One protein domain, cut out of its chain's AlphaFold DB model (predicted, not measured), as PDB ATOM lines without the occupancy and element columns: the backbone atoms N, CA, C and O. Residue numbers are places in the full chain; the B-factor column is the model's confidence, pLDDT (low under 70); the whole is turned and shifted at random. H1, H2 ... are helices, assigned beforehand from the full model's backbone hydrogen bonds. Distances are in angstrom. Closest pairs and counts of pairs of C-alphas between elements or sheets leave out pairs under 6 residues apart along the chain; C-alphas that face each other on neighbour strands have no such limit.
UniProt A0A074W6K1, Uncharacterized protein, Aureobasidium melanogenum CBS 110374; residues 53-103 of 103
ATOM      1  N   THR A  53     129.376 147.567 124.552       87.25
ATOM      2  CA  THR A  53     129.300 148.399 125.764       87.25
ATOM      3  C   THR A  53     130.573 148.348 126.602       87.25
ATOM      4  O   THR A  53     130.765 149.196 127.474       87.25
ATOM      5  N   LYS A  54     131.472 147.384 126.361       82.44
ATOM      6  CA  LYS A  54     132.706 147.242 127.134       82.44
ATOM      7  C   LYS A  54     133.632 148.441 126.927       82.44
ATOM      8  O   LYS A  54     133.992 148.776 125.805       82.44
ATOM      9  N   GLY A  55     134.080 149.031 128.037       77.69
ATOM     10  CA  GLY A  55     135.051 150.130 128.030       77.69
ATOM     11  C   GLY A  55     134.463 151.504 127.697       77.69
ATOM     12  O   GLY A  55     135.224 152.458 127.604       77.69
ATOM     13  N   ARG A  56     133.135 151.615 127.556       80.25
ATOM     14  CA  ARG A  56     132.435 152.883 127.317       80.25
ATOM     15  C   ARG A  56     131.761 153.405 128.575       80.25
ATOM     16  O   ARG A  56     131.259 152.624 129.384       80.25
ATOM     17  N   SER A  57     131.707 154.728 128.717       84.62
ATOM     18  CA  SER A  57     130.905 155.363 129.764       84.62
ATOM     19  C   SER A  57     129.409 155.289 129.422       84.62
ATOM     20  O   SER A  57     129.018 155.154 128.257       84.62
ATOM     21  N   LEU A  58     128.549 155.392 130.441       81.81
ATOM     22  CA  LEU A  58     127.094 155.444 130.235       81.81
ATOM     23  C   LEU A  58     126.680 156.652 129.380       81.81
ATOM     24  O   LEU A  58     125.714 156.575 128.625       81.81
ATOM     25  N   GLU A  59     127.437 157.741 129.465       79.81
ATOM     26  CA  GLU A  59     127.202 158.988 128.737       79.81
ATOM     27  C   GLU A  59     127.582 158.861 127.253       79.81
ATOM     28  O   GLU A  59     126.866 159.347 126.371       79.81
ATOM     29  N   GLU A  60     128.677 158.154 126.952       78.69
ATOM     30  CA  GLU A  60     129.062 157.842 125.575       78.69
ATOM     31  C   GLU A  60     128.003 156.954 124.910       78.69
ATOM     32  O   GLU A  60     127.626 157.199 123.762       78.69
ATOM     33  N   LEU A  61     127.483 155.961 125.643       82.88
ATOM     34  CA  LEU A  61     126.408 155.093 125.166       82.88
ATOM     35  C   LEU A  61     125.119 155.874 124.895       82.88
ATOM     36  O   LEU A  61     124.542 155.713 123.823       82.88
ATOM     37  N   ASP A  62     124.695 156.752 125.804       84.31
ATOM     38  CA  ASP A  62     123.518 157.606 125.598       84.31
ATOM     39  C   ASP A  62     123.664 158.481 124.340       84.31
ATOM     40  O   ASP A  62     122.751 158.564 123.519       84.31
ATOM     41  N   THR A  63     124.859 159.036 124.114       81.12
ATOM     42  CA  THR A  63     125.178 159.800 122.896       81.12
ATOM     43  C   THR A  63     125.096 158.924 121.639       81.12
ATOM     44  O   THR A  63     124.532 159.327 120.627       81.12
ATOM     45  N   ILE A  64     125.612 157.691 121.691       83.12
ATOM     46  CA  ILE A  64     125.538 156.729 120.579       83.12
ATOM     47  C   ILE A  64     124.084 156.397 120.222       83.12
ATOM     48  O   ILE A  64     123.765 156.295 119.040       83.12
ATOM     49  N   PHE A  65     123.205 156.232 121.213       83.69
ATOM     50  CA  PHE A  65     121.790 155.946 120.971       83.69
ATOM     51  C   PHE A  65     121.009 157.165 120.463       83.69
ATOM     52  O   PHE A  65     120.100 156.983 119.656       83.69
ATOM     53  N   LYS A  66     121.364 158.383 120.893       82.94
ATOM     54  CA  LYS A  66     120.741 159.639 120.435       82.94
ATOM     55  C   LYS A  66     121.143 160.030 119.016       82.94
ATOM     56  O   LYS A  66     120.284 160.420 118.232       82.94
ATOM     57  N   ASP A  67     122.424 159.896 118.686       80.44
ATOM     58  CA  ASP A  67     122.972 160.318 117.390       80.44
ATOM     59  C   ASP A  67     122.817 159.248 116.300       80.44
ATOM     60  O   ASP A  67     123.102 159.493 115.124       80.44
ATOM     61  N   SER A  68     122.401 158.034 116.669       79.00
ATOM     62  CA  SER A  68     122.248 156.950 115.707       79.00
ATOM     63  C   SER A  68     121.090 157.225 114.735       79.00
ATOM     64  O   SER A  68     119.962 157.470 115.165       79.00
ATOM     65  N   PRO A  69     121.310 157.092 113.414       75.44
ATOM     66  CA  PRO A  69     120.290 157.384 112.408       75.44
ATOM     67  C   PRO A  69     119.141 156.359 112.371       75.44
ATOM     68  O   PRO A  69     118.124 156.601 111.725       75.44
ATOM     69  N   SER A  70     119.298 155.183 112.992       78.75
ATOM     70  CA  SER A  70     118.281 154.122 113.021       78.75
ATOM     71  C   SER A  70     118.609 153.064 114.078       78.75
ATOM     72  O   SER A  70     119.778 152.815 114.363       78.75
ATOM     73  N   VAL A  71     117.593 152.351 114.577       75.19
ATOM     74  CA  VAL A  71     117.733 151.234 115.535       75.19
ATOM     75  C   VAL A  71     118.710 150.154 115.050       75.19
ATOM     76  O   VAL A  71     119.497 149.642 115.837       75.19
ATOM     77  N   LEU A  72     118.709 149.848 113.747       75.94
ATOM     78  CA  LEU A  72     119.656 148.899 113.137       75.94
ATOM     79  C   LEU A  72     121.000 149.559 112.773       75.94
ATOM     80  O   LEU A  72     122.003 148.881 112.562       75.94
ATOM     81  N   GLY A  73     121.029 150.890 112.681       77.88
ATOM     82  CA  GLY A  73     122.233 151.674 112.407       77.88
ATOM     83  C   GLY A  73     123.133 151.837 113.631       77.88
ATOM     84  O   GLY A  73     124.334 152.046 113.465       77.88
ATOM     85  N   THR A  74     122.589 151.678 114.841       82.19
ATOM     86  CA  THR A  74     123.294 151.941 116.104       82.19
ATOM     87  C   THR A  74     124.520 151.061 116.291       82.19
ATOM     88  O   THR A  74     125.579 151.564 116.655       82.19
ATOM     89  N   VAL A  75     124.428 149.766 115.973       84.31
ATOM     90  CA  VAL A  75     125.572 148.843 116.075       84.31
ATOM     91  C   VAL A  75     126.696 149.252 115.128       84.31
ATOM     92  O   VAL A  75     127.870 149.264 115.500       84.31
ATOM     93  N   LYS A  76     126.338 149.644 113.901       81.56
ATOM     94  CA  LYS A  76     127.300 150.107 112.902       81.56
ATOM     95  C   LYS A  76     127.933 151.432 113.333       81.56
ATOM     96  O   LYS A  76     129.151 151.550 113.294       81.56
ATOM     97  N   TYR A  77     127.128 152.388 113.788       79.88
ATOM     98  CA  TYR A  77     127.575 153.700 114.260       79.88
ATOM     99  C   TYR A  77     128.537 153.585 115.451       79.88
ATOM    100  O   TYR A  77     129.639 154.133 115.428       79.88
ATOM    101  N   ALA A  78     128.180 152.758 116.434       80.88
ATOM    102  CA  ALA A  78     128.998 152.470 117.603       80.88
ATOM    103  C   ALA A  78     130.367 151.861 117.257       80.88
ATOM    104  O   ALA A  78     131.301 151.998 118.039       80.88
ATOM    105  N   LYS A  79     130.517 151.186 116.112       78.69
ATOM    106  CA  LYS A  79     131.796 150.587 115.698       78.69
ATOM    107  C   LYS A  79     132.798 151.613 115.161       78.69
ATOM    108  O   LYS A  79     133.999 151.385 115.259       78.69
ATOM    109  N   TYR A  80     132.320 152.711 114.578       76.12
ATOM    110  CA  TYR A  80     133.175 153.734 113.964       76.12
ATOM    111  C   TYR A  80     133.527 154.884 114.909       76.12
ATOM    112  O   TYR A  80     134.486 155.604 114.645       76.12
ATOM    113  N   LYS A  81     132.777 155.061 116.003       73.69
ATOM    114  CA  LYS A  81     133.066 156.090 117.003       73.69
ATOM    115  C   LYS A  81     134.227 155.634 117.908       73.69
ATOM    116  O   LYS A  81     134.077 154.599 118.565       73.69
ATOM    117  N   PRO A  82     135.370 156.348 117.947       74.44
ATOM    118  CA  PRO A  82     136.435 156.050 118.902       74.44
ATOM    119  C   PRO A  82     135.922 156.238 120.336       74.44
ATOM    120  O   PRO A  82     135.021 157.047 120.564       74.44
ATOM    121  N   MET A  83     136.476 155.475 121.281       69.31
ATOM    122  CA  MET A  83     136.153 155.634 122.703       69.31
ATOM    123  C   MET A  83     136.551 157.042 123.141       69.31
ATOM    124  O   MET A  83     137.706 157.431 122.961       69.31
ATOM    125  N   MET A  84     135.591 157.797 123.669       65.81
ATOM    126  CA  MET A  84     135.826 159.163 124.134       65.81
ATOM    127  C   MET A  84     136.529 159.125 125.491       65.81
ATOM    128  O   MET A  84     136.190 158.319 126.360       65.81
ATOM    129  N   THR A  85     137.504 160.008 125.695       64.88
ATOM    130  CA  THR A  85     137.993 160.311 127.044       64.88
ATOM    131  C   THR A  85     136.917 161.093 127.805       64.88
ATOM    132  O   THR A  85     136.072 161.752 127.202       64.88
ATOM    133  N   ALA A  86     136.919 161.018 129.138       59.34
ATOM    134  CA  ALA A  86     135.878 161.637 129.970       59.34
ATOM    135  C   ALA A  86     135.703 163.156 129.724       59.34
ATOM    136  O   ALA A  86     134.599 163.670 129.860       59.34
ATOM    137  N   GLU A  87     136.760 163.855 129.296       60.50
ATOM    138  CA  GLU A  87     136.744 165.292 128.967       60.50
ATOM    139  C   GLU A  87     136.041 165.626 127.634       60.50
ATOM    140  O   GLU A  87     135.576 166.748 127.434       60.50
ATOM    141  N   GLU A  88     135.940 164.674 126.701       64.81
ATOM    142  CA  GLU A  88     135.335 164.898 125.379       64.81
ATOM    143  C   GLU A  88     133.810 164.705 125.370       64.81
ATOM    144  O   GLU A  88     133.145 165.014 124.376       64.81
ATOM    145  N   VAL A  89     133.234 164.211 126.469       66.19
ATOM    146  CA  VAL A  89     131.802 163.916 126.561       66.19
ATOM    147  C   VAL A  89     130.997 165.233 126.607       66.19
ATOM    148  O   VAL A  89     131.197 166.040 127.516       66.19
ATOM    149  N   PRO A  90     130.043 165.481 125.683       62.06
ATOM    150  CA  PRO A  90     129.345 166.772 125.547       62.06
ATOM    151  C   PRO A  90     128.632 167.281 126.812       62.06
ATOM    152  O   PRO A  90     128.459 168.487 126.999       62.06
ATOM    153  N   TYR A  91     128.220 166.370 127.694       57.09
ATOM    154  CA  TYR A  91     127.590 166.720 128.964       57.09
ATOM    155  C   TYR A  91     128.595 167.258 130.000       57.09
ATOM    156  O   TYR A  91     128.237 168.180 130.726       57.09
ATOM    157  N   ALA A  92     129.853 166.788 130.005       55.62
ATOM    158  CA  ALA A  92     130.906 167.270 130.909       55.62
ATOM    159  C   ALA A  92     131.180 168.772 130.703       55.62
ATOM    160  O   ALA A  92     131.138 169.552 131.657       55.62
ATOM    161  N   LYS A  93     131.295 169.202 129.436       55.91
ATOM    162  CA  LYS A  93     131.397 170.628 129.070       55.91
ATOM    163  C   LYS A  93     130.174 171.434 129.497       55.91
ATOM    164  O   LYS A  93     130.301 172.560 129.962       55.91
ATOM    165  N   THR A  94     128.977 170.866 129.352       57.47
ATOM    166  CA  THR A  94     127.732 171.557 129.723       57.47
ATOM    167  C   THR A  94     127.637 171.752 131.241       57.47
ATOM    168  O   THR A  94     127.209 172.810 131.688       57.47
ATOM    169  N   SER A  95     128.072 170.779 132.050       54.97
ATOM    170  CA  SER A  95     128.092 170.911 133.513       54.97
ATOM    171  C   SER A  95     129.149 171.887 134.033       54.97
ATOM    172  O   SER A  95     128.855 172.616 134.976       54.97
ATOM    173  N   GLU A  96     130.342 171.948 133.429       58.41
ATOM    174  CA  GLU A  96     131.375 172.918 133.830       58.41
ATOM    175  C   GLU A  96     130.943 174.358 133.533       58.41
ATOM    176  O   GLU A  96     130.991 175.204 134.425       58.41
ATOM    177  N   HIS A  97     130.394 174.623 132.343       53.59
ATOM    178  CA  HIS A  97     129.890 175.956 131.997       53.59
ATOM    179  C   HIS A  97     128.702 176.400 132.873       53.59
ATOM    180  O   HIS A  97     128.603 177.574 133.222       53.59
ATOM    181  N   VAL A  98     127.831 175.477 133.299       59.00
ATOM    182  CA  VAL A  98     126.709 175.785 134.212       59.00
ATOM    183  C   VAL A  98     127.178 176.047 135.652       59.00
ATOM    184  O   VAL A  98     126.498 176.756 136.399       59.00
ATOM    185  N   HIS A  99     128.321 175.490 136.061       53.81
ATOM    186  CA  HIS A  99     128.930 175.783 137.359       53.81
ATOM    187  C   HIS A  99     129.705 177.108 137.362       53.81
ATOM    188  O   HIS A  99     129.636 177.814 138.364       53.81
ATOM    189  N   GLU A 100     130.360 177.481 136.259       56.16
ATOM    190  CA  GLU A 100     131.017 178.790 136.101       56.16
ATOM    191  C   GLU A 100     130.025 179.958 136.005       56.16
ATOM    192  O   GLU A 100     130.293 181.028 136.538       56.16
ATOM    193  N   GLU A 101     128.851 179.768 135.395       54.12
ATOM    194  CA  GLU A 101     127.836 180.829 135.265       54.12
ATOM    195  C   GLU A 101     127.109 181.149 136.592       54.12
ATOM    196  O   GLU A 101     126.400 182.149 136.703       54.12
ATOM    197  N   LYS A 102     127.268 180.306 137.623       50.84
ATOM    198  CA  LYS A 102     126.629 180.469 138.942       50.84
ATOM    199  C   LYS A 102     127.556 181.000 140.043       50.84
ATOM    200  O   LYS A 102     127.148 180.972 141.209       50.84
ATOM    201  N   VAL A 103     128.755 181.475 139.700       45.50
ATOM    202  CA  VAL A 103     129.706 182.108 140.635       45.50
ATOM    203  C   VAL A 103     129.805 183.605 140.375       45.50
ATOM    204  O   VAL A 103     129.918 183.997 139.196       45.50
TER     205      VAL A 103
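This is residues 53 to 103 of the 103 residues of an uncharacterized protein of Aureobasidium melanogenum CBS 110374 (UniProt A0A074W6K1). A small head made of two short helices, H1 and H2, which touch at a steep tilt, has one longer helical arm, H3, whose free part sticks out from it and makes much of the length. The printed part has 51 residues with three named helices, in the order H1, H2, H3 along the chain, and no named strand; the class is all helix. The whole is loose, with a radius of gyration of the C-alphas of 13.2 A, and it spans 44 by 21 by 14 A. Residues 93 to 103, of which 93 to 100 belong to H3, stand free, and without them the body spans 28 by 18 by 14 A.

From Thr 53 the printed part runs to H1, residues 58 to 67. A tight link of 5 residues leads on to H2, residues 73 to 80. H1 and H2 touch, with 4 pairs of C-alphas within 8 A, and their closest C-alphas are those of Ile 64 and Ala 78, 6.2 A apart. Their lines stand at a steep tilt of 59 degrees, and they run opposite ways. A short link of 9 residues then leads to H3, residues 90 to 100. H3 is apart from H2. H1 and H3 are close but not clearly touching, with 1 pair of C-alphas within 8 A, those of Glu 59 and Tyr 91, 7.7 A apart. These two run opposite ways at a steep tilt of 67 degrees. In H1 and H3 every O i to N i+4 pair is within hydrogen-bond range, and in H2 3 of 4 are.

H1 begins at Leu 58, whose C-alpha is at (127.094, 155.444, 130.235), and measures 14.3 A from first to last C-alpha, ending at Asp 67. H2 runs from Gly 73, with its C-alpha at (122.233, 151.674, 112.407), to Tyr 80, and is 11.2 A long from first to last C-alpha. H3, the longest helix with 11 residues, goes from Pro 90 to Glu 100 over 16.1 A, and its last C-alpha is at (131.017, 178.790, 136.101).

The two C-alphas farthest apart are those of Leu 72 and Val 103, at 44.3 A, while the C-alphas of Thr 53 and Val 103, the first and last printed, are 36.8 A apart. Val 103 is the chain's last residue. The printed part has no cut, and neither link between its helices is long. The mean pLDDT of the printed part is 71.2; residues 83 to 103 are under 70, and the mean over H3 is 57.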